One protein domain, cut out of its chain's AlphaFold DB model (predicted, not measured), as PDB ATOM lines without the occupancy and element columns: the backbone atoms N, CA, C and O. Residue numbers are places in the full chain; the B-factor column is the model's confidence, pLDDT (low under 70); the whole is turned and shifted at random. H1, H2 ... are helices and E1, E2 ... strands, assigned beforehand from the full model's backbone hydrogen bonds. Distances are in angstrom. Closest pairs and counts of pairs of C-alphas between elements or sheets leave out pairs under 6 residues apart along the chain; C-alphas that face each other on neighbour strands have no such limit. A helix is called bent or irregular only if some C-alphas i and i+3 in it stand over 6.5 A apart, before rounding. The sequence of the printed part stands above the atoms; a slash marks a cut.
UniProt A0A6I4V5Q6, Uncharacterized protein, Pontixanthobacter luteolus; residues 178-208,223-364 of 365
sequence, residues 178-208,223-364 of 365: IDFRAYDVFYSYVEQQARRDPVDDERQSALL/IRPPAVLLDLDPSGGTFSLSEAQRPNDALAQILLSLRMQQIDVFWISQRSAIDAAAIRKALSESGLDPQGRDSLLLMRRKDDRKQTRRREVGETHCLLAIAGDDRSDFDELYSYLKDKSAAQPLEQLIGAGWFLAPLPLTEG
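This is residues 178 to 208 and 223 to 364 of the 365 residues of an uncharacterized protein of Pontixanthobacter luteolus (UniProt A0A6I4V5Q6). A strongly twisted, parallel five-stranded sheet forms the core, with H1, H2 and H3 over one face and H4 over the other: three layers. H5 and H6 lie off this sheet, and so does a small antiparallel sheet of two strands, E3 and E8. The printed part has 173 residues, with six named helices and eight named strands in the order H1 E1 E2 E3 H2 E4 H3 E5 H4 E6 H5 H6 E7 E8; the large sheet runs E5 E4 E2 E6 E7, and the class is mixed. The whole is compact, with a radius of gyration of the C-alphas of 15.4 A and spans of 45 by 42 by 33 A.

H1, residues 178 to 194, begins at C-alpha 178 (-19.321, -39.962, -79.734) and is 24.9 A long. E1 is 204 to 208, E2 226 to 231, E3 245 to 247 and H2 249 to 260. E4, 264 to 272, spans 21.7 A and bends by 70 degrees at residue 269. H3, 273 to 285, is 19.4 A long; E5 is 295 to 299, H4 306 to 316, E6 318 to 324, H5 332 to 335, H6 340 to 347 and E7 354 to 356. E8, 361 to 363, ends at C-alpha 363 (-12.766, -32.236, -94.498). H3 and H6 are irregular: C-alphas 274 and 277 are 7.5 A apart, 342 and 345 7.7 A.

In the large sheet N 229 and O 321 of E2 and E6 are 2.9 A apart, N 266 and O 228 of E4 and E2 2.9 A, N 297 and O 267 of E5 and E4 2.8 A, and N 355 and O 322 of E6 and E7 2.9 A. H1 is over E6, at a height of 8.6 A over the sheet; the closest C-alphas, of Val 190 and Leu 320, are 6.2 A apart. H1 touches H2 with residues 180 to 187 alone, Tyr 183 and Leu 251 having the closest C-alphas, 6.4 A. Strand-helix-strand units, parallel neighbour strands with helices between, are E4, H3, E5 and E6, H5 H6, E7; E5, H4, E6 is a split one, with E4 and E2 between its strands; the three crossovers are right-handed. E1 pairs with no named strand. N 246 of E3 and O 362 of E8 are 2.8 A apart. O i to N i+4 pairs are within hydrogen-bond range throughout H2, and in 11 of 13 in H1, 7 of 9 in H3, 6 of 7 in H4 and 1 of 4 in H6, which has 4 of 5 O i to N i+3 pairs within range; H5 is too short for an i+4 pair.

The C-alphas farthest apart, of Asp 200 and Glu 243, are 47.0 A apart. Residues 209 to 222 are not printed, a gap of 17.5 A between C-alphas 208 and 223. The link E2 to E3 is long. Residues 178 to 180, 243 to 244 and 364 have pLDDT under 70.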
ATOM      1  N   ILE A 178     -17.957 -39.673 -79.251       51.22
ATOM      2  CA  ILE A 178     -19.321 -39.962 -79.734       51.22
ATOM      3  C   ILE A 178     -19.271 -40.596 -81.131       51.22
ATOM      4  O   ILE A 178     -20.110 -41.437 -81.445       51.22
ATOM      5  N   ASP A 179     -18.242 -40.257 -81.907       60.28
ATOM      6  CA  ASP A 179     -18.018 -40.690 -83.285       60.28
ATOM      7  C   ASP A 179     -17.914 -42.228 -83.417       60.28
ATOM      8  O   ASP A 179     -18.728 -42.859 -84.093       60.28
ATOM      9  N   PHE A 180     -17.026 -42.866 -82.640       60.75
ATOM     10  CA  PHE A 180     -16.818 -44.324 -82.694       60.75
ATOM     11  C   PHE A 180     -18.065 -45.147 -82.339       60.75
ATOM     12  O   PHE A 180     -18.336 -46.180 -82.951       60.75
ATOM     13  N   ARG A 181     -18.870 -44.686 -81.374       83.56
ATOM     14  CA  ARG A 181     -20.015 -45.476 -80.896       83.56
ATOM     15  C   ARG A 181     -21.147 -45.547 -81.910       83.56
ATOM     16  O   ARG A 181     -21.910 -46.510 -81.880       83.56
ATOM     17  N   ALA A 182     -21.298 -44.536 -82.765       90.56
ATOM     18  CA  ALA A 182     -22.404 -44.496 -83.713       90.56
ATOM     19  C   ALA A 182     -22.326 -45.676 -84.691       90.56
ATOM     20  O   ALA A 182     -23.309 -46.404 -84.866       90.56
ATOM     21  N   TYR A 183     -21.140 -45.918 -85.254       93.81
ATOM     22  CA  TYR A 183     -20.936 -47.024 -86.183       93.81
ATOM     23  C   TYR A 183     -20.902 -48.396 -85.500       93.81
ATOM     24  O   TYR A 183     -21.395 -49.357 -86.088       93.81
ATOM     25  N   ASP A 184     -20.445 -48.498 -84.250       93.88
ATOM     26  CA  ASP A 184     -20.525 -49.750 -83.482       93.88
ATOM     27  C   ASP A 184     -21.980 -50.192 -83.238       93.88
ATOM     28  O   ASP A 184     -22.328 -51.368 -83.395       93.88
ATOM     29  N   VAL A 185     -22.856 -49.249 -82.866       95.38
ATOM     30  CA  VAL A 185     -24.284 -49.527 -82.643       95.38
ATOM     31  C   VAL A 185     -24.977 -49.854 -83.969       95.38
ATOM     32  O   VAL A 185     -25.759 -50.806 -84.027       95.38
ATOM     33  N   PHE A 186     -24.648 -49.127 -85.041       97.44
ATOM     34  CA  PHE A 186     -25.085 -49.446 -86.402       97.44
ATOM     35  C   PHE A 186     -24.691 -50.876 -86.797       97.44
ATOM     36  O   PHE A 186     -25.553 -51.662 -87.189       97.44
ATOM     37  N   TYR A 187     -23.421 -51.248 -86.628       97.50
ATOM     38  CA  TYR A 187     -22.913 -52.574 -86.975       97.50
ATOM     39  C   TYR A 187     -23.610 -53.677 -86.178       97.50
ATOM     40  O   TYR A 187     -24.105 -54.644 -86.757       97.50
ATOM     41  N   SER A 188     -23.730 -53.494 -84.861       97.25
ATOM     42  CA  SER A 188     -24.381 -54.458 -83.966       97.25
ATOM     43  C   SER A 188     -25.838 -54.719 -84.362       97.25
ATOM     44  O   SER A 188     -26.299 -55.863 -84.354       97.25
ATOM     45  N   TYR A 189     -26.573 -53.666 -84.732       98.19
ATOM     46  CA  TYR A 189     -27.943 -53.800 -85.220       98.19
ATOM     47  C   TYR A 189     -27.996 -54.529 -86.568       98.19
ATOM     48  O   TYR A 189     -28.813 -55.434 -86.741       98.19
ATOM     49  N   VAL A 190     -27.120 -54.167 -87.510       98.38
ATOM     50  CA  VAL A 190     -27.062 -54.798 -88.835       98.38
ATOM     51  C   VAL A 190     -26.754 -56.289 -88.716       98.38
ATOM     52  O   VAL A 190     -27.463 -57.091 -89.318       98.38
ATOM     53  N   GLU A 191     -25.781 -56.682 -87.890       97.44
ATOM     54  CA  GLU A 191     -25.485 -58.094 -87.623       97.44
ATOM     55  C   GLU A 191     -26.692 -58.836 -87.040       97.44
ATOM     56  O   GLU A 191     -27.006 -59.949 -87.464       97.44
ATOM     57  N   GLN A 192     -27.395 -58.228 -86.078       96.56
ATOM     58  CA  GLN A 192     -28.586 -58.838 -85.492       96.56
ATOM     59  C   GLN A 192     -29.676 -59.064 -86.546       96.56
ATOM     60  O   GLN A 192     -30.278 -60.135 -86.569       96.56
ATOM     61  N   GLN A 193     -29.935 -58.082 -87.413       96.88
ATOM     62  CA  GLN A 193     -30.945 -58.206 -88.466       96.88
ATOM     63  C   GLN A 193     -30.527 -59.193 -89.559       96.88
ATOM     64  O   GLN A 193     -31.352 -59.978 -90.018       96.88
ATOM     65  N   ALA A 194     -29.254 -59.200 -89.956       95.19
ATOM     66  CA  ALA A 194     -28.741 -60.098 -90.989       95.19
ATOM     67  C   ALA A 194     -28.836 -61.579 -90.583       95.19
ATOM     68  O   ALA A 194     -29.066 -62.433 -91.439       95.19
ATOM     69  N   ARG A 195     -28.721 -61.881 -89.281       93.44
ATOM     70  CA  ARG A 195     -28.857 -63.239 -88.724       93.44
ATOM     71  C   ARG A 195     -30.296 -63.750 -88.658       93.44
ATOM     72  O   ARG A 195     -30.481 -64.941 -88.414       93.44
ATOM     73  N   ARG A 196     -31.300 -62.887 -88.836       93.56
ATOM     74  CA  ARG A 196     -32.699 -63.322 -88.848       93.56
ATOM     75  C   ARG A 196     -33.008 -64.122 -90.109       93.56
ATOM     76  O   ARG A 196     -32.552 -63.771 -91.208       93.56
ATOM     77  N   ASP A 197     -33.790 -65.181 -89.928       87.50
ATOM     78  CA  ASP A 197     -34.276 -66.013 -91.022       87.50
ATOM     79  C   ASP A 197     -35.353 -65.244 -91.802       87.50
ATOM     80  O   ASP A 197     -36.365 -64.869 -91.222       87.50
ATOM     81  N   PRO A 198     -35.177 -64.990 -93.106       83.62
ATOM     82  CA  PRO A 198     -36.105 -64.155 -93.862       83.62
ATOM     83  C   PRO A 198     -37.500 -64.774 -94.067       83.62
ATOM     84  O   PRO A 198     -38.377 -64.089 -94.587       83.62
ATOM     85  N   VAL A 199     -37.700 -66.047 -93.717       84.00
ATOM     86  CA  VAL A 199     -38.982 -66.759 -93.799       84.00
ATOM     87  C   VAL A 199     -39.632 -66.869 -92.420       84.00
ATOM     88  O   VAL A 199     -40.832 -66.630 -92.303       84.00
ATOM     89  N   ASP A 200     -38.852 -67.198 -91.387       85.44
ATOM     90  CA  ASP A 200     -39.375 -67.469 -90.039       85.44
ATOM     91  C   ASP A 200     -39.339 -66.247 -89.090       85.44
ATOM     92  O   ASP A 200     -40.140 -66.170 -88.156       85.44
ATOM     93  N   ASP A 201     -38.432 -65.286 -89.308       85.19
ATOM     94  CA  ASP A 201     -38.293 -64.039 -88.532       85.19
ATOM     95  C   ASP A 201     -37.976 -62.854 -89.459       85.19
ATOM     96  O   ASP A 201     -36.822 -62.540 -89.760       85.19
ATOM     97  N   GLU A 202     -39.023 -62.170 -89.919       87.06
ATOM     98  CA  GLU A 202     -38.900 -61.079 -90.883       87.06
ATOM     99  C   GLU A 202     -37.889 -60.005 -90.442       87.06
ATOM    100  O   GLU A 202     -38.008 -59.342 -89.398       87.06
ATOM    101  N   ARG A 203     -36.900 -59.782 -91.312       93.62
ATOM    102  CA  ARG A 203     -35.935 -58.692 -91.172       93.62
ATOM    103  C   ARG A 203     -36.654 -57.351 -91.180       93.62
ATOM    104  O   ARG A 203     -37.567 -57.110 -91.966       93.62
ATOM    105  N   GLN A 204     -36.187 -56.444 -90.334       93.69
ATOM    106  CA  GLN A 204     -36.770 -55.115 -90.215       93.69
ATOM    107  C   GLN A 204     -36.093 -54.148 -91.189       93.69
ATOM    108  O   GLN A 204     -34.962 -53.722 -90.955       93.69
ATOM    109  N   SER A 205     -36.806 -53.761 -92.252       96.88
ATOM    110  CA  SER A 205     -36.353 -52.725 -93.192       96.88
ATOM    111  C   SER A 205     -36.173 -51.372 -92.498       96.88
ATOM    112  O   SER A 205     -36.963 -50.990 -91.639       96.88
ATOM    113  N   ALA A 206     -35.183 -50.594 -92.913       98.06
ATOM    114  CA  ALA A 206     -35.026 -49.191 -92.556       98.06
ATOM    115  C   ALA A 206     -35.923 -48.264 -93.395       98.06
ATOM    116  O   ALA A 206     -36.043 -47.080 -93.086       98.06
ATOM    117  N   LEU A 207     -36.568 -48.761 -94.454       97.81
ATOM    118  CA  LEU A 207     -37.464 -47.957 -95.283       97.81
ATOM    119  C   LEU A 207     -38.876 -47.923 -94.704       97.81
ATOM    120  O   LEU A 207     -39.427 -48.949 -94.303       97.81
ATOM    121  N   LEU A 208     -39.493 -46.742 -94.716       97.69
ATOM    122  CA  LEU A 208     -40.905 -46.589 -94.375       97.69
ATOM    123  C   LEU A 208     -41.796 -47.149 -95.484       97.69
ATOM    124  O   LEU A 208     -41.549 -46.930 -96.667       97.69
ATOM    125  N   ILE A 223     -37.557 -62.064 -98.858       92.25
ATOM    126  CA  ILE A 223     -36.296 -62.818 -98.950       92.25
ATOM    127  C   ILE A 223     -35.152 -62.052 -99.638       92.25
ATOM    128  O   ILE A 223     -34.208 -62.662-100.137       92.25
ATOM    129  N   ARG A 224     -35.234 -60.718 -99.719       95.50
ATOM    130  CA  ARG A 224     -34.258 -59.920-100.474       95.50
ATOM    131  C   ARG A 224     -32.875 -59.898 -99.805       95.50
ATOM    132  O   ARG A 224     -32.798 -59.971 -98.571       95.50
ATOM    133  N   PRO A 225     -31.791 -59.764-100.596       96.81
ATOM    134  CA  PRO A 225     -30.436 -59.623-100.071       96.81
ATOM    135  C   PRO A 225     -30.334 -58.460 -99.072       96.81
ATOM    136  O   PRO A 225     -30.959 -57.418 -99.299       96.81
ATOM    137  N   PRO A 226     -29.600 -58.617 -97.959       98.06
ATOM    138  CA  PRO A 226     -29.431 -57.555 -96.978       98.06
ATOM    139  C   PRO A 226     -28.501 -56.462 -97.508       98.06
ATOM    140  O   PRO A 226     -27.462 -56.747 -98.100       98.06
ATOM    141  N   ALA A 227     -28.844 -55.210 -97.231       98.69
ATOM    142  CA  ALA A 227     -28.023 -54.067 -97.598       98.69
ATOM    143  C   ALA A 227     -28.008 -52.995 -96.508       98.69
ATOM    144  O   ALA A 227     -28.921 -52.903 -95.686       98.69
ATOM    145  N   VAL A 228     -26.992 -52.141 -96.542       98.88
ATOM    146  CA  VAL A 228     -26.919 -50.910 -95.753       98.88
ATOM    147  C   VAL A 228     -26.727 -49.702 -96.655       98.88
ATOM    148  O   VAL A 228     -26.196 -49.814 -97.759       98.88
ATOM    149  N   LEU A 229     -27.150 -48.538 -96.172       98.88
ATOM    150  CA  LEU A 229     -27.015 -47.269 -96.872       98.88
ATOM    151  C   LEU A 229     -26.265 -46.257 -96.013       98.88
ATOM    152  O   LEU A 229     -26.631 -46.048 -94.858       98.88
ATOM    153  N   LEU A 230     -25.262 -45.603 -96.588       98.56
ATOM    154  CA  LEU A 230     -24.497 -44.545 -95.937       98.56
ATOM    155  C   LEU A 230     -24.629 -43.237 -96.715       98.56
ATOM    156  O   LEU A 230     -24.411 -43.200 -97.930       98.56
ATOM    157  N   ASP A 231     -24.988 -42.172 -96.007       97.75
ATOM    158  CA  ASP A 231     -25.038 -40.823 -96.550       97.75
ATOM    159  C   ASP A 231     -23.645 -40.188 -96.604       97.75
ATOM    160  O   ASP A 231     -22.850 -40.327 -95.674       97.75
ATOM    161  N   LEU A 232     -23.338 -39.523 -97.717       96.81
ATOM    162  CA  LEU A 232     -22.075 -38.808 -97.918       96.81
ATOM    163  C   LEU A 232     -22.223 -37.289 -97.807       96.81
ATOM    164  O   LEU A 232     -21.213 -36.586 -97.762       96.81
ATOM    165  N   ASP A 233     -23.442 -36.758 -97.864       95.19
ATOM    166  CA  ASP A 233     -23.630 -35.318 -97.867       95.19
ATOM    167  C   ASP A 233     -23.640 -34.790 -96.430       95.19
ATOM    168  O   ASP A 233     -24.369 -35.325 -95.608       95.19
ATOM    169  N   PRO A 234     -22.917 -33.703 -96.126       93.81
ATOM    170  CA  PRO A 234     -23.098 -33.013 -94.857       93.81
ATOM    171  C   PRO A 234     -24.519 -32.464 -94.735       93.81
ATOM    172  O   PRO A 234     -25.105 -32.015 -95.728       93.81
ATOM    173  N   SER A 235     -25.018 -32.370 -93.503       91.06
ATOM    174  CA  SER A 235     -26.274 -31.696 -93.180       91.06
ATOM    175  C   SER A 235     -26.398 -30.331 -93.880       91.06
ATOM    176  O   SER A 235     -25.660 -29.382 -93.597       91.06
ATOM    177  N   GLY A 236     -27.382 -30.210 -94.776       86.19
ATOM    178  CA  GLY A 236     -27.675 -28.981 -95.524       86.19
ATOM    179  C   GLY A 236     -26.714 -28.668 -96.680       86.19
ATOM    180  O   GLY A 236     -26.831 -27.603 -97.287       86.19
ATOM    181  N   GLY A 237     -25.784 -29.569 -96.994       90.69
ATOM    182  CA  GLY A 237     -24.804 -29.416 -98.061       90.69
ATOM    183  C   GLY A 237     -24.786 -30.589 -99.037       90.69
ATOM    184  O   GLY A 237     -25.738 -31.352 -99.182       90.69
ATOM    185  N   THR A 238     -23.692 -30.688 -99.782       93.19
ATOM    186  CA  THR A 238     -23.436 -31.764-100.742       93.19
ATOM    187  C   THR A 238     -21.998 -32.210-100.569       93.19
ATOM    188  O   THR A 238     -21.132 -31.376-100.302       93.19
ATOM    189  N   PHE A 239     -21.758 -33.512-100.705       93.06
ATOM    190  CA  PHE A 239     -20.433 -34.103-100.573       93.06
ATOM    191  C   PHE A 239     -19.372 -33.326-101.373       93.06
ATOM    192  O   PHE A 239     -19.554 -33.029-102.558       93.06
ATOM    193  N   SER A 240     -18.257 -32.998-100.724       89.56
ATOM    194  CA  SER A 240     -17.130 -32.317-101.360       89.56
ATOM    195  C   SER A 240     -16.241 -33.328-102.084       89.56
ATOM    196  O   SER A 240     -16.100 -34.463-101.651       89.56
ATOM    197  N   LEU A 241     -15.611 -32.922-103.185       87.38
ATOM    198  CA  LEU A 241     -14.571 -33.710-103.862       87.38
ATOM    199  C   LEU A 241     -13.150 -33.246-103.530       87.38
ATOM    200  O   LEU A 241     -12.207 -33.597-104.240       87.38
ATOM    201  N   SER A 242     -12.975 -32.404-102.514       78.62
ATOM    202  CA  SER A 242     -11.637 -31.948-102.145       78.62
ATOM    203  C   SER A 242     -10.731 -33.136-101.798       78.62
ATOM    204  O   SER A 242     -11.173 -34.116-101.203       78.62
ATOM    205  N   GLU A 243      -9.457 -33.046-102.180       64.31
ATOM    206  CA  GLU A 243      -8.483 -34.136-102.009       64.31
ATOM    207  C   GLU A 243      -8.108 -34.381-100.538       64.31
ATOM    208  O   GLU A 243      -7.685 -35.474-100.175       64.31
ATOM    209  N   ALA A 244      -8.279 -33.383 -99.668       63.53
ATOM    210  CA  ALA A 244      -7.994 -33.500 -98.244       63.53
ATOM    211  C   ALA A 244      -9.238 -33.975 -97.484       63.53
ATOM    212  O   ALA A 244      -9.889 -33.181 -96.810       63.53
ATOM    213  N   GLN A 245      -9.578 -35.260 -97.587       81.00
ATOM    214  CA  GLN A 245     -10.624 -35.877 -96.765       81.00
ATOM    215  C   GLN A 245     -10.019 -36.887 -95.801       81.00
ATOM    216  O   GLN A 245      -9.156 -37.680 -96.176       81.00
ATOM    217  N   ARG A 246     -10.456 -36.842 -94.542       83.62
ATOM    218  CA  ARG A 246     -10.050 -37.806 -93.519       83.62
ATOM    219  C   ARG A 246     -11.120 -38.898 -93.409       83.62
ATOM    220  O   ARG A 246     -12.275 -38.554 -93.131       83.62
ATOM    221  N   PRO A 247     -10.760 -40.176 -93.632       87.50
ATOM    222  CA  PRO A 247     -11.664 -41.288 -93.385       87.50
ATOM    223  C   PRO A 247     -11.956 -41.473 -91.905       87.50
ATOM    224  O   PRO A 247     -11.142 -41.148 -91.039       87.50
ATOM    225  N   ASN A 248     -13.097 -42.101 -91.641       85.38
ATOM    226  CA  ASN A 248     -13.341 -42.775 -90.380       85.38
ATOM    227  C   ASN A 248     -12.765 -44.206 -90.427       85.38
ATOM    228  O   ASN A 248     -13.347 -45.103 -91.041       85.38
ATOM    229  N   ASP A 249     -11.622 -44.426 -89.775       83.94
ATOM    230  CA  ASP A 249     -10.927 -45.724 -89.796       83.94
ATOM    231  C   ASP A 249     -11.765 -46.867 -89.196       83.94
ATOM    232  O   ASP A 249     -11.710 -48.004 -89.674       83.94
ATOM    233  N   ALA A 250     -12.571 -46.583 -88.166       86.69
ATOM    234  CA  ALA A 250     -13.449 -47.587 -87.565       86.69
ATOM    235  C   ALA A 250     -14.547 -48.019 -88.543       86.69
ATOM    236  O   ALA A 250     -14.827 -49.214 -88.676       86.69
ATOM    237  N   LEU A 251     -15.107 -47.068 -89.297       94.56
ATOM    238  CA  LEU A 251     -16.076 -47.373 -90.342       94.56
ATOM    239  C   LEU A 251     -15.478 -48.284 -91.422       94.56
ATOM    240  O   LEU A 251     -16.128 -49.248 -91.822       94.56
ATOM    241  N   ALA A 252     -14.243 -48.039 -91.868       94.25
ATOM    242  CA  ALA A 252     -13.601 -48.873 -92.889       94.25
ATOM    243  C   ALA A 252     -13.541 -50.362 -92.476       94.25
ATOM    244  O   ALA A 252     -13.869 -51.249 -93.271       94.25
ATOM    245  N   GLN A 253     -13.202 -50.643 -91.212       93.62
ATOM    246  CA  GLN A 253     -13.162 -52.009 -90.666       93.62
ATOM    247  C   GLN A 253     -14.557 -52.644 -90.554       93.62
ATOM    248  O   GLN A 253     -14.746 -53.827 -90.867       93.62
ATOM    249  N   ILE A 254     -15.552 -51.854 -90.151       96.38
ATOM    250  CA  ILE A 254     -16.953 -52.280 -90.091       96.38
ATOM    251  C   ILE A 254     -17.460 -52.652 -91.489       96.38
ATOM    252  O   ILE A 254     -18.003 -53.740 -91.678       96.38
ATOM    253  N   LEU A 255     -17.226 -51.805 -92.492       97.62
ATOM    254  CA  LEU A 255     -17.655 -52.051 -93.870       97.62
ATOM    255  C   LEU A 255     -16.976 -53.283 -94.472       97.62
ATOM    256  O   LEU A 255     -17.616 -54.059 -95.182       97.62
ATOM    257  N   LEU A 256     -15.691 -53.507 -94.179       96.50
ATOM    258  CA  LEU A 256     -15.009 -54.743 -94.561       96.50
ATOM    259  C   LEU A 256     -15.726 -55.974 -93.983       96.50
ATOM    260  O   LEU A 256     -15.991 -56.931 -94.713       96.50
ATOM    261  N   SER A 257     -16.088 -55.921 -92.701       97.00
ATOM    262  CA  SER A 257     -16.789 -57.004 -92.004       97.00
ATOM    263  C   SER A 257     -18.182 -57.267 -92.578       97.00
ATOM    264  O   SER A 257     -18.532 -58.424 -92.809       97.00
ATOM    265  N   LEU A 258     -18.952 -56.217 -92.878       98.06
ATOM    266  CA  LEU A 258     -20.276 -56.334 -93.502       98.06
ATOM    267  C   LEU A 258     -20.202 -57.018 -94.867       98.06
ATOM    268  O   LEU A 258     -20.939 -57.966 -95.141       98.06
ATOM    269  N   ARG A 259     -19.252 -56.614 -95.706       97.94
ATOM    270  CA  ARG A 259     -19.126 -57.197 -97.039       97.94
ATOM    271  C   ARG A 259     -18.641 -58.651 -97.024       97.94
ATOM    272  O   ARG A 259     -18.965 -59.404 -97.940       97.94
ATOM    273  N   MET A 260     -17.860 -59.068 -96.020       96.94
ATOM    274  CA  MET A 260     -17.515 -60.489 -95.822       96.94
ATOM    275  C   MET A 260     -18.745 -61.336 -95.472       96.94
ATOM    276  O   MET A 260     -18.782 -62.522 -95.785       96.94
ATOM    277  N   GLN A 261     -19.763 -60.718 -94.873       97.31
ATOM    278  CA  GLN A 261     -21.051 -61.337 -94.563       97.31
ATOM    279  C   GLN A 261     -22.060 -61.239 -95.720       97.31
ATOM    280  O   GLN A 261     -23.225 -61.569 -95.529       97.31
ATOM    281  N   GLN A 262     -21.624 -60.812 -96.915       97.12
ATOM    282  CA  GLN A 262     -22.483 -60.615 -98.092       97.12
ATOM    283  C   GLN A 262     -23.614 -59.602 -97.848       97.12
ATOM    284  O   GLN A 262     -24.719 -59.749 -98.362       97.12
ATOM    285  N   ILE A 263     -23.337 -58.581 -97.034       98.44
ATOM    286  CA  ILE A 263     -24.218 -57.427 -96.866       98.44
ATOM    287  C   ILE A 263     -23.737 -56.351 -97.830       98.44
ATOM    288  O   ILE A 263     -22.596 -55.888 -97.731       98.44
ATOM    289  N   ASP A 264     -24.607 -55.967 -98.761       98.62
ATOM    290  CA  ASP A 264     -24.276 -54.978 -99.778       98.62
ATOM    291  C   ASP A 264     -24.234 -53.570 -99.182       98.62
ATOM    292  O   ASP A 264     -25.039 -53.199 -98.324       98.62
ATOM    293  N   VAL A 265     -23.281 -52.767 -99.648       98.81
ATOM    294  CA  VAL A 265     -23.092 -51.392 -99.187       98.81
ATOM    295  C   VAL A 265     -23.481 -50.436-100.306       98.81
ATOM    296  O   VAL A 265     -22.988 -50.522-101.436       98.81
ATOM    297  N   PHE A 266     -24.374 -49.511 -99.974       98.88
ATOM    298  CA  PHE A 266     -24.786 -48.419-100.837       98.88
ATOM    299  C   PHE A 266     -24.327 -47.088-100.249       98.88
ATOM    300  O   PHE A 266     -24.470 -46.840 -99.053       98.88
ATOM    301  N   TRP A 267     -23.862 -46.197-101.116       98.69
ATOM    302  CA  TRP A 267     -23.556 -44.809-100.783       98.69
ATOM    303  C   TRP A 267     -24.546 -43.888-101.473       98.69
ATOM    304  O   TRP A 267     -24.811 -44.057-102.664       98.69
ATOM    305  N   ILE A 268     -25.075 -42.892-100.772       98.50
ATOM    306  CA  ILE A 268     -26.007 -41.918-101.348       98.50
ATOM    307  C   ILE A 268     -25.482 -40.494-101.213       98.50
ATOM    308  O   ILE A 268     -24.897 -40.115-100.206       98.50
ATOM    309  N   SER A 269     -25.683 -39.704-102.270       97.38
ATOM    310  CA  SER A 269     -25.311 -38.289-102.303       97.38
ATOM    311  C   SER A 269     -26.185 -37.501-103.281       97.38
ATOM    312  O   SER A 269     -26.712 -38.041-104.257       97.38
ATOM    313  N   GLN A 270     -26.330 -36.199-103.058       96.00
ATOM    314  CA  GLN A 270     -26.918 -35.218-103.976       96.00
ATOM    315  C   GLN A 270     -25.995 -34.862-105.152       96.00
ATOM    316  O   GLN A 270     -26.351 -34.074-106.025       96.00
ATOM    317  N   ARG A 271     -24.807 -35.461-105.223       96.81
ATOM    318  CA  ARG A 271     -23.909 -35.350-106.373       96.81
ATOM    319  C   ARG A 271     -24.528 -35.968-107.630       96.81
ATOM    320  O   ARG A 271     -25.332 -36.899-107.557       96.81
ATOM    321  N   SER A 272     -24.129 -35.456-108.792       97.25
ATOM    322  CA  SER A 272     -24.590 -35.945-110.099       97.25
ATOM    323  C   SER A 272     -24.055 -37.351-110.405       97.25
ATOM    324  O   SER A 272     -23.041 -37.780-109.872       97.25
ATOM    325  N   ALA A 273     -24.675 -38.089-111.321       96.88
ATOM    326  CA  ALA A 273     -24.100 -39.339-111.822       96.88
ATOM    327  C   ALA A 273     -22.773 -39.126-112.586       96.88
ATOM    328  O   ALA A 273     -21.921 -40.012-112.599       96.88
ATOM    329  N   ILE A 274     -22.560 -37.939-113.172       97.00
ATOM    330  CA  ILE A 274     -21.304 -37.553-113.861       97.00
ATOM    331  C   ILE A 274     -20.099 -37.614-112.908       97.00
ATOM    332  O   ILE A 274     -18.962 -37.867-113.293       97.00
ATOM    333  N   ASP A 275     -20.388 -37.417-111.636       97.12
ATOM    334  CA  ASP A 275     -19.462 -37.273-110.534       97.12
ATOM    335  C   ASP A 275     -19.037 -38.625-109.919       97.12
ATOM    336  O   ASP A 275     -18.223 -38.664-108.992       97.12
ATOM    337  N   ALA A 276     -19.559 -39.741-110.446       97.44
ATOM    338  CA  ALA A 276     -19.359 -41.090-109.918       97.44
ATOM    339  C   ALA A 276     -17.888 -41.514-109.858       97.44
ATOM    340  O   ALA A 276     -17.461 -42.103-108.869       97.44
ATOM    341  N   ALA A 277     -17.104 -41.222-110.901       96.38
ATOM    342  CA  ALA A 277     -15.696 -41.618-110.951       96.38
ATOM    343  C   ALA A 277     -14.879 -40.955-109.832       96.38
ATOM    344  O   ALA A 277     -14.080 -41.614-109.172       96.38
ATOM    345  N   ALA A 278     -15.131 -39.670-109.576       95.69
ATOM    346  CA  ALA A 278     -14.453 -38.926-108.523       95.69
ATOM    347  C   ALA A 278     -14.860 -39.405-107.120       95.69
ATOM    348  O   ALA A 278     -14.006 -39.532-106.249       95.69
ATOM    349  N   ILE A 279     -16.139 -39.746-106.911       96.19
ATOM    350  CA  ILE A 279     -16.609 -40.312-105.635       96.19
ATOM    351  C   ILE A 279     -15.990 -41.691-105.394       96.19
ATOM    352  O   ILE A 279     -15.481 -41.941-104.307       96.19
ATOM    353  N   ARG A 280     -15.959 -42.574-106.404       96.56
ATOM    354  CA  ARG A 280     -15.289 -43.881-106.279       96.56
ATOM    355  C   ARG A 280     -13.812 -43.733-105.942       96.56
ATOM    356  O   ARG A 280     -13.316 -44.464-105.093       96.56
ATOM    357  N   LYS A 281     -13.122 -42.777-106.571       94.69
ATOM    358  CA  LYS A 281     -11.725 -42.467-106.247       94.69
ATOM    359  C   LYS A 281     -11.581 -42.062-104.778       94.69
ATOM    360  O   LYS A 281     -10.768 -42.660-104.087       94.69
ATOM    361  N   ALA A 282     -12.411 -41.140-104.286       94.12
ATOM    362  CA  ALA A 282     -12.383 -40.716-102.885       94.12
ATOM    363  C   ALA A 282     -12.668 -41.876-101.909       94.12
ATOM    364  O   ALA A 282     -11.948 -42.055-100.929       94.12
ATOM    365  N   LEU A 283     -13.671 -42.713-102.188       95.75
ATOM    366  CA  LEU A 283     -13.989 -43.888-101.364       95.75
ATOM    367  C   LEU A 283     -12.873 -44.944-101.384       95.75
ATOM    368  O   LEU A 283     -12.615 -45.585-100.367       95.75
ATOM    369  N   SER A 284     -12.192 -45.112-102.518       94.94
ATOM    370  CA  SER A 284     -11.076 -46.050-102.643       94.94
ATOM    371  C   SER A 284      -9.825 -45.549-101.920       94.94
ATOM    372  O   SER A 284      -9.250 -46.287-101.121       94.94
ATOM    373  N   GLU A 285      -9.439 -44.288-102.133       92.44
ATOM    374  CA  GLU A 285      -8.253 -43.672-101.516       92.44
ATOM    375  C   GLU A 285      -8.387 -43.538 -99.998       92.44
ATOM    376  O   GLU A 285      -7.402 -43.647 -99.273       92.44
ATOM    377  N   SER A 286      -9.613 -43.355 -99.513       92.31
ATOM    378  CA  SER A 286      -9.926 -43.315 -98.086       92.31
ATOM    379  C   SER A 286      -9.989 -44.698 -97.426       92.31
ATOM    380  O   SER A 286     -10.089 -44.790 -96.206       92.31
ATOM    381  N   GLY A 287      -9.950 -45.783 -98.207       93.75
ATOM    382  CA  GLY A 287     -10.078 -47.149 -97.700       93.75
ATOM    383  C   GLY A 287     -11.502 -47.550 -97.303       93.75
ATOM    384  O   GLY A 287     -11.697 -48.664 -96.815       93.75
ATOM    385  N   LEU A 288     -12.507 -46.695 -97.534       96.00
ATOM    386  CA  LEU A 288     -13.906 -47.019 -97.257       96.00
ATOM    387  C   LEU A 288     -14.456 -48.044 -98.250       96.00
ATOM    388  O   LEU A 288     -15.132 -48.971 -97.816       96.00
ATOM    389  N   ASP A 289     -14.122 -47.937 -99.542       97.31
ATOM    390  CA  ASP A 289     -14.404 -48.930-100.595       97.31
ATOM    391  C   ASP A 289     -13.145 -49.217-101.439       97.31
ATOM    392  O   ASP A 289     -13.028 -48.786-102.591       97.31
ATOM    393  N   PRO A 290     -12.165 -49.954-100.887       95.62
ATOM    394  CA  PRO A 290     -10.875 -50.169-101.545       95.62
ATOM    395  C   PRO A 290     -10.983 -51.026-102.814       95.62
ATOM    396  O   PRO A 290     -10.086 -50.991-103.651       95.62
ATOM    397  N   GLN A 291     -12.063 -51.799-102.964       96.19
ATOM    398  CA  GLN A 291     -12.299 -52.666-104.122       96.19
ATOM    399  C   GLN A 291     -13.223 -52.025-105.169       96.19
ATOM    400  O   GLN A 291     -13.389 -52.595-106.245       96.19
ATOM    401  N   GLY A 292     -13.822 -50.865-104.876       96.25
ATOM    402  CA  GLY A 292     -14.744 -50.178-105.780       96.25
ATOM    403  C   GLY A 292     -16.021 -50.971-106.076       96.25
ATOM    404  O   GLY A 292     -16.569 -50.837-107.174       96.25
ATOM    405  N   ARG A 293     -16.447 -51.849-105.158       95.62
ATOM    406  CA  ARG A 293     -17.569 -52.779-105.380       95.62
ATOM    407  C   ARG A 293     -18.909 -52.254-104.886       95.62
ATOM    408  O   ARG A 293     -19.938 -52.837-105.219       95.62
ATOM    409  N   ASP A 294     -18.902 -51.192-104.094       98.50
ATOM    410  CA  ASP A 294     -20.125 -50.659-103.525       98.50
ATOM    411  C   ASP A 294     -20.945 -49.900-104.573       98.50
ATOM    412  O   ASP A 294     -20.438 -49.345-105.558       98.50
ATOM    413  N   SER A 295     -22.254 -49.844-104.344       98.50
ATOM    414  CA  SER A 295     -23.178 -49.167-105.247       98.50
ATOM    415  C   SER A 295     -23.319 -47.687-104.896       98.50
ATOM    416  O   SER A 295     -23.467 -47.319-103.733       98.50
ATOM    417  N   LEU A 296     -23.322 -46.819-105.913       98.50
ATOM    418  CA  LEU A 296     -23.526 -45.378-105.743       98.50
ATOM    419  C   LEU A 296     -24.937 -44.971-106.174       98.50
ATOM    420  O   LEU A 296     -25.321 -45.139-107.332       98.50
ATOM    421  N   LEU A 297     -25.681 -44.359-105.260       98.31
ATOM    422  CA  LEU A 297     -26.979 -43.745-105.503       98.31
ATOM    423  C   LEU A 297     -26.791 -42.243-105.713       98.31
ATOM    424  O   LEU A 297     -26.900 -41.448-104.779       98.31
ATOM    425  N   LEU A 298     -26.537 -41.837-106.954       98.12
ATOM    426  CA  LEU A 298     -26.295 -40.441-107.344       98.12
ATOM    427  C   LEU A 298     -27.474 -39.864-108.126       98.12
ATOM    428  O   LEU A 298     -28.305 -40.602-108.655       98.12
ATOM    429  N   MET A 299     -27.559 -38.538-108.204       97.81
ATOM    430  CA  MET A 299     -28.613 -37.865-108.953       97.81
ATOM    431  C   MET A 299     -28.439 -38.103-110.451       97.81
ATOM    432  O   MET A 299     -27.470 -37.649-111.060       97.81
ATOM    433  N   ARG A 300     -29.415 -38.768-111.073       96.38
ATOM    434  CA  ARG A 300     -29.450 -38.965-112.534       96.38
ATOM    435  C   ARG A 300     -29.866 -37.693-113.274       96.38
ATOM    436  O   ARG A 300     -29.545 -37.504-114.442       96.38
ATOM    437  N   ARG A 301     -30.617 -36.835-112.585       94.50
ATOM    438  CA  ARG A 301     -31.216 -35.592-113.079       94.50
ATOM    439  C   ARG A 301     -31.454 -34.637-111.911       94.50
ATOM    440  O   ARG A 301     -31.449 -35.053-110.757       94.50
ATOM    441  N   LYS A 302     -31.666 -33.355-112.209       91.50
ATOM    442  CA  LYS A 302     -31.741 -32.279-111.202       91.50
ATOM    443  C   LYS A 302     -32.860 -32.462-110.168       91.50
ATOM    444  O   LYS A 302     -32.730 -31.987-109.050       91.50
ATOM    445  N   ASP A 303     -33.949 -33.121-110.531       92.25
ATOM    446  CA  ASP A 303     -35.097 -33.367-109.657       92.25
ATOM    447  C   ASP A 303     -35.096 -34.777-109.036       92.25
ATOM    448  O   ASP A 303     -36.096 -35.211-108.468       92.25
ATOM    449  N   ASP A 304     -33.976 -35.504-109.127       94.94
ATOM    450  CA  ASP A 304     -33.828 -36.837-108.543       94.94
ATOM    451  C   ASP A 304     -33.633 -36.763-107.017       94.94
ATOM    452  O   ASP A 304     -32.604 -36.316-106.503       94.94
ATOM    453  N   ARG A 305     -34.632 -37.221-106.263       94.06
ATOM    454  CA  ARG A 305     -34.676 -37.091-104.798       94.06
ATOM    455  C   ARG A 305     -34.015 -38.293-104.126       94.06
ATOM    456  O   ARG A 305     -34.113 -39.416-104.629       94.06
ATOM    457  N   LYS A 306     -33.367 -38.089-102.969       95.19
ATOM    458  CA  LYS A 306     -32.794 -39.200-102.181       95.19
ATOM    459  C   LYS A 306     -33.873 -40.236-101.831       95.19
ATOM    460  O   LYS A 306     -33.641 -41.432-101.977       95.19
ATOM    461  N   GLN A 307     -35.080 -39.781-101.479       95.94
ATOM    462  CA  GLN A 307     -36.205 -40.655-101.136       95.94
ATOM    463  C   GLN A 307     -36.578 -41.633-102.260       95.94
ATOM    464  O   GLN A 307     -36.812 -42.812-101.994       95.94
ATOM    465  N   THR A 308     -36.585 -41.175-103.517       96.06
ATOM    466  CA  THR A 308     -36.869 -42.028-104.681       96.06
ATOM    467  C   THR A 308     -35.810 -43.115-104.836       96.06
ATOM    468  O   THR A 308     -36.156 -44.283-104.975       96.06
ATOM    469  N   ARG A 309     -34.526 -42.751-104.742       97.38
ATOM    470  CA  ARG A 309     -33.401 -43.692-104.869       97.38
ATOM    471  C   ARG A 309     -33.356 -44.714-103.729       97.38
ATOM    472  O   ARG A 309     -33.100 -45.886-103.976       97.38
ATOM    473  N   ARG A 310     -33.684 -44.307-102.496       97.69
ATOM    474  CA  ARG A 310     -33.847 -45.227-101.354       97.69
ATOM    475  C   ARG A 310     -34.932 -46.271-101.612       97.69
ATOM    476  O   ARG A 310     -34.718 -47.453-101.360       97.69
ATOM    477  N   ARG A 311     -36.077 -45.842-102.154       96.00
ATOM    478  CA  ARG A 311     -37.167 -46.747-102.536       96.00
ATOM    479  C   ARG A 311     -36.738 -47.729-103.631       96.00
ATOM    480  O   ARG A 311     -37.024 -48.906-103.484       96.00
ATOM    481  N   GLU A 312     -36.027 -47.267-104.662       96.38
ATOM    482  CA  GLU A 312     -35.507 -48.128-105.742       96.38
ATOM    483  C   GLU A 312     -34.562 -49.223-105.201       96.38
ATOM    484  O   GLU A 312     -34.669 -50.386-105.588       96.38
ATOM    485  N   VAL A 313     -33.688 -48.909-104.234       97.19
ATOM    486  CA  VAL A 313     -32.889 -49.954-103.556       97.19
ATOM    487  C   VAL A 313     -33.782 -50.912-102.781       97.19
ATOM    488  O   VAL A 313     -33.607 -52.123-102.866       97.19
ATOM    489  N   GLY A 314     -34.787 -50.377-102.090       96.62
ATOM    490  CA  GLY A 314     -35.799 -51.152-101.386       96.62
ATOM    491  C   GLY A 314     -36.654 -52.060-102.263       96.62
ATOM    492  O   GLY A 314     -37.427 -52.829-101.708       96.62
ATOM    493  N   GLU A 315     -36.569 -51.991-103.593       96.12
ATOM    494  CA  GLU A 315     -37.224 -52.934-104.510       96.12
ATOM    495  C   GLU A 315     -36.378 -54.201-104.707       96.12
ATOM    496  O   GLU A 315     -36.929 -55.294-104.834       96.12
ATOM    497  N   THR A 316     -35.052 -54.080-104.634       97.06
ATOM    498  CA  THR A 316     -34.097 -55.160-104.932       97.06
ATOM    499  C   THR A 316     -33.410 -55.725-103.690       97.06
ATOM    500  O   THR A 316     -33.082 -56.907-103.671       97.06
ATOM    501  N   HIS A 317     -33.257 -54.921-102.638       98.00
ATOM    502  CA  HIS A 317     -32.564 -55.274-101.403       98.00
ATOM    503  C   HIS A 317     -33.450 -55.015-100.181       98.00
ATOM    504  O   HIS A 317     -34.311 -54.133-100.168       98.00
ATOM    505  N   CYS A 318     -33.209 -55.775 -99.120       97.56
ATOM    506  CA  CYS A 318     -33.694 -55.477 -97.783       97.56
ATOM    507  C   CYS A 318     -32.709 -54.504 -97.131       97.56
ATOM    508  O   CYS A 318     -31.656 -54.899 -96.628       97.56
ATOM    509  N   LEU A 319     -33.034 -53.215 -97.179       98.12
ATOM    510  CA  LEU A 319     -32.189 -52.166 -96.623       98.12
ATOM    511  C   LEU A 319     -32.318 -52.192 -95.095       98.12
ATOM    512  O   LEU A 319     -33.299 -51.699 -94.554       98.12
ATOM    513  N   LEU A 320     -31.365 -52.817 -94.405       98.44
ATOM    514  CA  LEU A 320     -31.408 -53.078 -92.963       98.44
ATOM    515  C   LEU A 320     -31.197 -51.813 -92.141       98.44
ATOM    516  O   LEU A 320     -31.850 -51.622 -91.116       98.44
ATOM    517  N   ALA A 321     -30.272 -50.961 -92.580       98.75
ATOM    518  CA  ALA A 321     -29.900 -49.759 -91.855       98.75
ATOM    519  C   ALA A 321     -29.503 -48.618 -92.795       98.75
ATOM    520  O   ALA A 321     -28.895 -48.843 -93.842       98.75
ATOM    521  N   ILE A 322     -29.825 -47.395 -92.375       98.75
ATOM    522  CA  ILE A 322     -29.369 -46.145 -92.986       98.75
ATOM    523  C   ILE A 322     -28.539 -45.393 -91.944       98.75
ATOM    524  O   ILE A 322     -29.001 -45.211 -90.817       98.75
ATOM    525  N   ALA A 323     -27.344 -44.950 -92.323       98.31
ATOM    526  CA  ALA A 323     -26.494 -44.077 -91.522       98.31
ATOM    527  C   ALA A 323     -26.340 -42.713 -92.211       98.31
ATOM    528  O   ALA A 323     -26.054 -42.665 -93.404       98.31
ATOM    529  N   GLY A 324     -26.525 -41.629 -91.460       96.88
ATOM    530  CA  GLY A 324     -26.394 -40.245 -91.933       96.88
ATOM    531  C   GLY A 324     -26.256 -39.278 -90.759       96.88
ATOM    532  O   GLY A 324     -26.523 -39.665 -89.618       96.88
ATOM    533  N   ASP A 325     -25.816 -38.048 -91.013       95.25
ATOM    534  CA  ASP A 325     -25.580 -37.045 -89.967       95.25
ATOM    535  C   ASP A 325     -26.831 -36.216 -89.641       95.25
ATOM    536  O   ASP A 325     -26.914 -35.630 -88.556       95.25
ATOM    537  N   ASP A 326     -27.845 -36.231 -90.513       95.62
ATOM    538  CA  ASP A 326     -29.116 -35.551 -90.299       95.62
ATOM    539  C   ASP A 326     -30.333 -36.483 -90.426       95.62
ATOM    540  O   ASP A 326     -30.355 -37.488 -91.134       95.62
ATOM    541  N   ARG A 327     -31.427 -36.125 -89.745       96.69
ATOM    542  CA  ARG A 327     -32.678 -36.903 -89.803       96.69
ATOM    543  C   ARG A 327     -33.289 -36.942 -91.207       96.69
ATOM    544  O   ARG A 327     -33.983 -37.904 -91.542       96.69
ATOM    545  N   SER A 328     -33.033 -35.926 -92.031       96.00
ATOM    546  CA  SER A 328     -33.487 -35.894 -93.425       96.00
ATOM    547  C   SER A 328     -32.808 -36.933 -94.328       96.00
ATOM    548  O   SER A 328     -33.343 -37.267 -95.396       96.00
ATOM    549  N   ASP A 329     -31.709 -37.542 -93.877       97.25
ATOM    550  CA  ASP A 329     -31.072 -38.664 -94.571       97.25
ATOM    551  C   ASP A 329     -31.881 -39.960 -94.457       97.25
ATOM    552  O   ASP A 329     -31.720 -40.870 -95.274       97.25
ATOM    553  N   PHE A 330     -32.815 -40.038 -93.507       97.69
ATOM    554  CA  PHE A 330     -33.695 -41.193 -93.345       97.69
ATOM    555  C   PHE A 330     -35.030 -41.001 -94.069       97.69
ATOM    556  O   PHE A 330     -35.453 -41.861 -94.846       97.69
ATOM    557  N   ASP A 331     -35.659 -39.841 -93.868       96.94
ATOM    558  CA  ASP A 331     -36.882 -39.441 -94.560       96.94
ATOM    559  C   ASP A 331     -36.876 -37.935 -94.845       96.94
ATOM    560  O   ASP A 331     -36.652 -37.106 -93.964       96.94
ATOM    561  N   GLU A 332     -37.154 -37.571 -96.093       94.69
ATOM    562  CA  GLU A 332     -37.150 -36.177 -96.547       94.69
ATOM    563  C   GLU A 332     -38.149 -35.272 -95.805       94.69
ATOM    564  O   GLU A 332     -37.948 -34.058 -95.772       94.69
ATOM    565  N   LEU A 333     -39.200 -35.830 -95.186       95.25
ATOM    566  CA  LEU A 333     -40.181 -35.090 -94.388       95.25
ATOM    567  C   LEU A 333     -39.518 -34.188 -93.351       95.25
ATOM    568  O   LEU A 333     -39.989 -33.070 -93.137       95.25
ATOM    569  N   TYR A 334     -38.424 -34.643 -92.732       95.62
ATOM    570  CA  TYR A 334     -37.718 -33.890 -91.694       95.62
ATOM    571  C   TYR A 334     -37.259 -32.504 -92.160       95.62
ATOM    572  O   TYR A 334     -37.224 -31.579 -91.346       95.62
ATOM    573  N   SER A 335     -36.985 -32.321 -93.454       92.75
ATOM    574  CA  SER A 335     -36.633 -31.017 -94.030       92.75
ATOM    575  C   SER A 335     -37.829 -30.064 -94.169       92.75
ATOM    576  O   SER A 335     -37.635 -28.861 -94.321       92.75
ATOM    577  N   TYR A 336     -39.063 -30.574 -94.126       93.25
ATOM    578  CA  TYR A 336     -40.293 -29.808 -94.369       93.25
ATOM    579  C   TYR A 336     -41.146 -29.591 -93.111       93.25
ATOM    580  O   TYR A 336     -42.135 -28.853 -93.150       93.25
ATOM    581  N   LEU A 337     -40.784 -30.209 -91.985       94.19
ATOM    582  CA  LEU A 337     -41.500 -30.036 -90.725       94.19
ATOM    583  C   LEU A 337     -41.288 -28.632 -90.155       94.19
ATOM    584  O   LEU A 337     -40.173 -28.234 -89.823       94.19
ATOM    585  N   LYS A 338     -42.391 -27.899 -89.970       94.25
ATOM    586  CA  LYS A 338     -42.390 -26.633 -89.219       94.25
ATOM    587  C   LYS A 338     -42.133 -26.864 -87.732       94.25
ATOM    588  O   LYS A 338     -41.413 -26.099 -87.103       94.25
ATOM    589  N   ASP A 339     -42.732 -27.922 -87.193       93.69
ATOM    590  CA  ASP A 339     -42.537 -28.379 -85.823       93.69
ATOM    591  C   ASP A 339     -41.863 -29.752 -85.852       93.69
ATOM    592  O   ASP A 339     -42.466 -30.746 -86.259       93.69
ATOM    593  N   LYS A 340     -40.599 -29.804 -85.421       90.56
ATOM    594  CA  LYS A 340     -39.819 -31.047 -85.390       90.56
ATOM    595  C   LYS A 340     -40.391 -32.069 -84.404       90.56
ATOM    596  O   LYS A 340     -40.191 -33.261 -84.608       90.56
ATOM    597  N   SER A 341     -41.121 -31.637 -83.372       93.38
ATOM    598  CA  SER A 341     -41.727 -32.554 -82.399       93.38
ATOM    599  C   SER A 341     -42.835 -33.415 -83.012       93.38
ATOM    600  O   SER A 341     -43.073 -34.526 -82.544       93.38
ATOM    601  N   ALA A 342     -43.433 -32.979 -84.129       94.56
ATOM    602  CA  ALA A 342     -44.404 -33.778 -84.871       94.56
ATOM    603  C   ALA A 342     -43.815 -35.112 -85.370       94.56
ATOM    604  O   ALA A 342     -44.551 -36.085 -85.505       94.56
ATOM    605  N   ALA A 343     -42.492 -35.187 -85.581       95.69
ATOM    606  CA  ALA A 343     -41.779 -36.408 -85.965       95.69
ATOM    607  C   ALA A 343     -41.610 -37.434 -84.841       95.69
ATOM    608  O   ALA A 343     -41.037 -38.491 -85.089       95.69
ATOM    609  N   GLN A 344     -42.105 -37.173 -83.627       96.25
ATOM    610  CA  GLN A 344     -41.940 -38.072 -82.483       96.25
ATOM    611  C   GLN A 344     -42.244 -39.555 -82.786       96.25
ATOM    612  O   GLN A 344     -41.469 -40.396 -82.328       96.25
ATOM    613  N   PRO A 345     -43.280 -39.925 -83.571       96.31
ATOM    614  CA  PRO A 345     -43.511 -41.328 -83.914       96.31
ATOM    615  C   PRO A 345     -42.363 -41.981 -84.695       96.31
ATOM    616  O   PRO A 345     -42.177 -43.188 -84.592       96.31
ATOM    617  N   LEU A 346     -41.603 -41.211 -85.476       97.50
ATOM    618  CA  LEU A 346     -40.470 -41.692 -86.270       97.50
ATOM    619  C   LEU A 346     -39.179 -41.796 -85.448       97.50
ATOM    620  O   LEU A 346     -38.304 -42.588 -85.784       97.50
ATOM    621  N   GLU A 347     -39.069 -41.070 -84.332       96.12
ATOM    622  CA  GLU A 347     -37.869 -41.093 -83.485       96.12
ATOM    623  C   GLU A 347     -37.597 -42.477 -82.877       96.12
ATOM    624  O   GLU A 347     -36.451 -42.799 -82.579       96.12
ATOM    625  N   GLN A 348     -38.610 -43.345 -82.774       96.12
ATOM    626  CA  GLN A 348     -38.423 -44.738 -82.353       96.12
ATOM    627  C   GLN A 348     -37.558 -45.565 -83.324       96.12
ATOM    628  O   GLN A 348     -37.148 -46.674 -82.993       96.12
ATOM    629  N   LEU A 349     -37.333 -45.071 -84.546       97.69
ATOM    630  CA  LEU A 349     -36.516 -45.736 -85.560       97.69
ATOM    631  C   LEU A 349     -35.029 -45.395 -85.414       97.69
ATOM    632  O   LEU A 349     -34.191 -46.137 -85.933       97.69
ATOM    633  N   ILE A 350     -34.704 -44.323 -84.683       97.44
ATOM    634  CA  ILE A 350     -33.331 -43.939 -84.358       97.44
ATOM    635  C   ILE A 350     -32.722 -44.993 -83.424       97.44
ATOM    636  O   ILE A 350     -33.298 -45.347 -82.399       97.44
ATOM    637  N   GLY A 351     -31.557 -45.521 -83.796       96.25
ATOM    638  CA  GLY A 351     -30.909 -46.659 -83.138       96.25
ATOM    639  C   GLY A 351     -31.518 -48.019 -83.493       96.25
ATOM    640  O   GLY A 351     -31.016 -49.047 -83.045       96.25
ATOM    641  N   ALA A 352     -32.577 -48.048 -84.302       96.50
ATOM    642  CA  ALA A 352     -33.313 -49.257 -84.643       96.50
ATOM    643  C   ALA A 352     -33.455 -49.427 -86.159       96.50
ATOM    644  O   ALA A 352     -34.486 -49.900 -86.607       96.50
ATOM    645  N   GLY A 353     -32.481 -49.016 -86.968       97.81
ATOM    646  CA  GLY A 353     -32.546 -49.025 -88.439       97.81
ATOM    647  C   GLY A 353     -32.175 -47.672 -89.042       97.81
ATOM    648  O   GLY A 353     -31.665 -47.618 -90.156       97.81
ATOM    649  N   TRP A 354     -32.360 -46.586 -88.294       98.44
ATOM    650  CA  TRP A 354     -31.831 -45.262 -88.622       98.44
ATOM    651  C   TRP A 354     -30.740 -44.896 -87.629       98.44
ATOM    652  O   TRP A 354     -30.949 -44.988 -86.422       98.44
ATOM    653  N   PHE A 355     -29.578 -44.488 -88.113       97.88
ATOM    654  CA  PHE A 355     -28.421 -44.234 -87.266       97.88
ATOM    655  C   PHE A 355     -27.873 -42.850 -87.552       97.88
ATOM    656  O   PHE A 355     -27.334 -42.599 -88.627       97.88
ATOM    657  N   LEU A 356     -28.026 -41.958 -86.570       96.38
ATOM    658  CA  LEU A 356     -27.314 -40.689 -86.574       96.38
ATOM    659  C   LEU A 356     -25.837 -40.987 -86.353       96.38
ATOM    660  O   LEU A 356     -25.454 -41.502 -85.300       96.38
ATOM    661  N   ALA A 357     -25.043 -40.703 -87.372       93.75
ATOM    662  CA  ALA A 357     -23.636 -41.024 -87.440       93.75
ATOM    663  C   ALA A 357     -22.864 -39.822 -87.998       93.75
ATOM    664  O   ALA A 357     -23.432 -39.007 -88.722       93.75
ATOM    665  N   PRO A 358     -21.580 -39.684 -87.660       91.62
ATOM    666  CA  PRO A 358     -20.716 -38.698 -88.297       91.62
ATOM    667  C   PRO A 358     -20.594 -38.983 -89.796       91.62
ATOM    668  O   PRO A 358     -20.953 -40.061 -90.274       91.62
ATOM    669  N   LEU A 359     -20.077 -38.015 -90.548       91.25
ATOM    670  CA  LEU A 359     -19.855 -38.215 -91.975       91.25
ATOM    671  C   LEU A 359     -18.773 -39.279 -92.200       91.25
ATOM    672  O   LEU A 359     -17.731 -39.225 -91.541       91.25
ATOM    673  N   PRO A 360     -18.959 -40.193 -93.172       93.44
ATOM    674  CA  PRO A 360     -17.943 -41.185 -93.523       93.44
ATOM    675  C   PRO A 360     -16.591 -40.558 -93.885       93.44
ATOM    676  O   PRO A 360     -15.531 -41.134 -93.623       93.44
ATOM    677  N   LEU A 361     -16.646 -39.370 -94.490       90.56
ATOM    678  CA  LEU A 361     -15.508 -38.572 -94.917       90.56
ATOM    679  C   LEU A 361     -15.686 -37.145 -94.409       90.56
ATOM    680  O   LEU A 361     -16.703 -36.503 -94.672       90.56
ATOM    681  N   THR A 362     -14.686 -36.639 -93.695       81.06
ATOM    682  CA  THR A 362     -14.685 -35.265 -93.172       81.06
ATOM    683  C   THR A 362     -13.594 -34.438 -93.837       81.06
ATOM    684  O   THR A 362     -12.563 -34.972 -94.249       81.06
ATOM    685  N   GLU A 363     -13.799 -33.125 -93.962       72.06
ATOM    686  CA  GLU A 363     -12.766 -32.236 -94.498       72.06
ATOM    687  C   GLU A 363     -11.525 -32.249 -93.590       72.06
ATOM    688  O   GLU A 363     -11.595 -32.050 -92.374       72.06
ATOM    689  N   GLY A 364     -10.366 -32.498 -94.196       62.97
ATOM    690  CA  GLY A 364      -9.071 -32.473 -93.543       62.97
ATOM    691  C   GLY A 364      -8.722 -31.049 -93.141       62.97
ATOM    692  O   GLY A 364      -8.377 -30.231 -93.987       62.97
TER     693      GLY A 364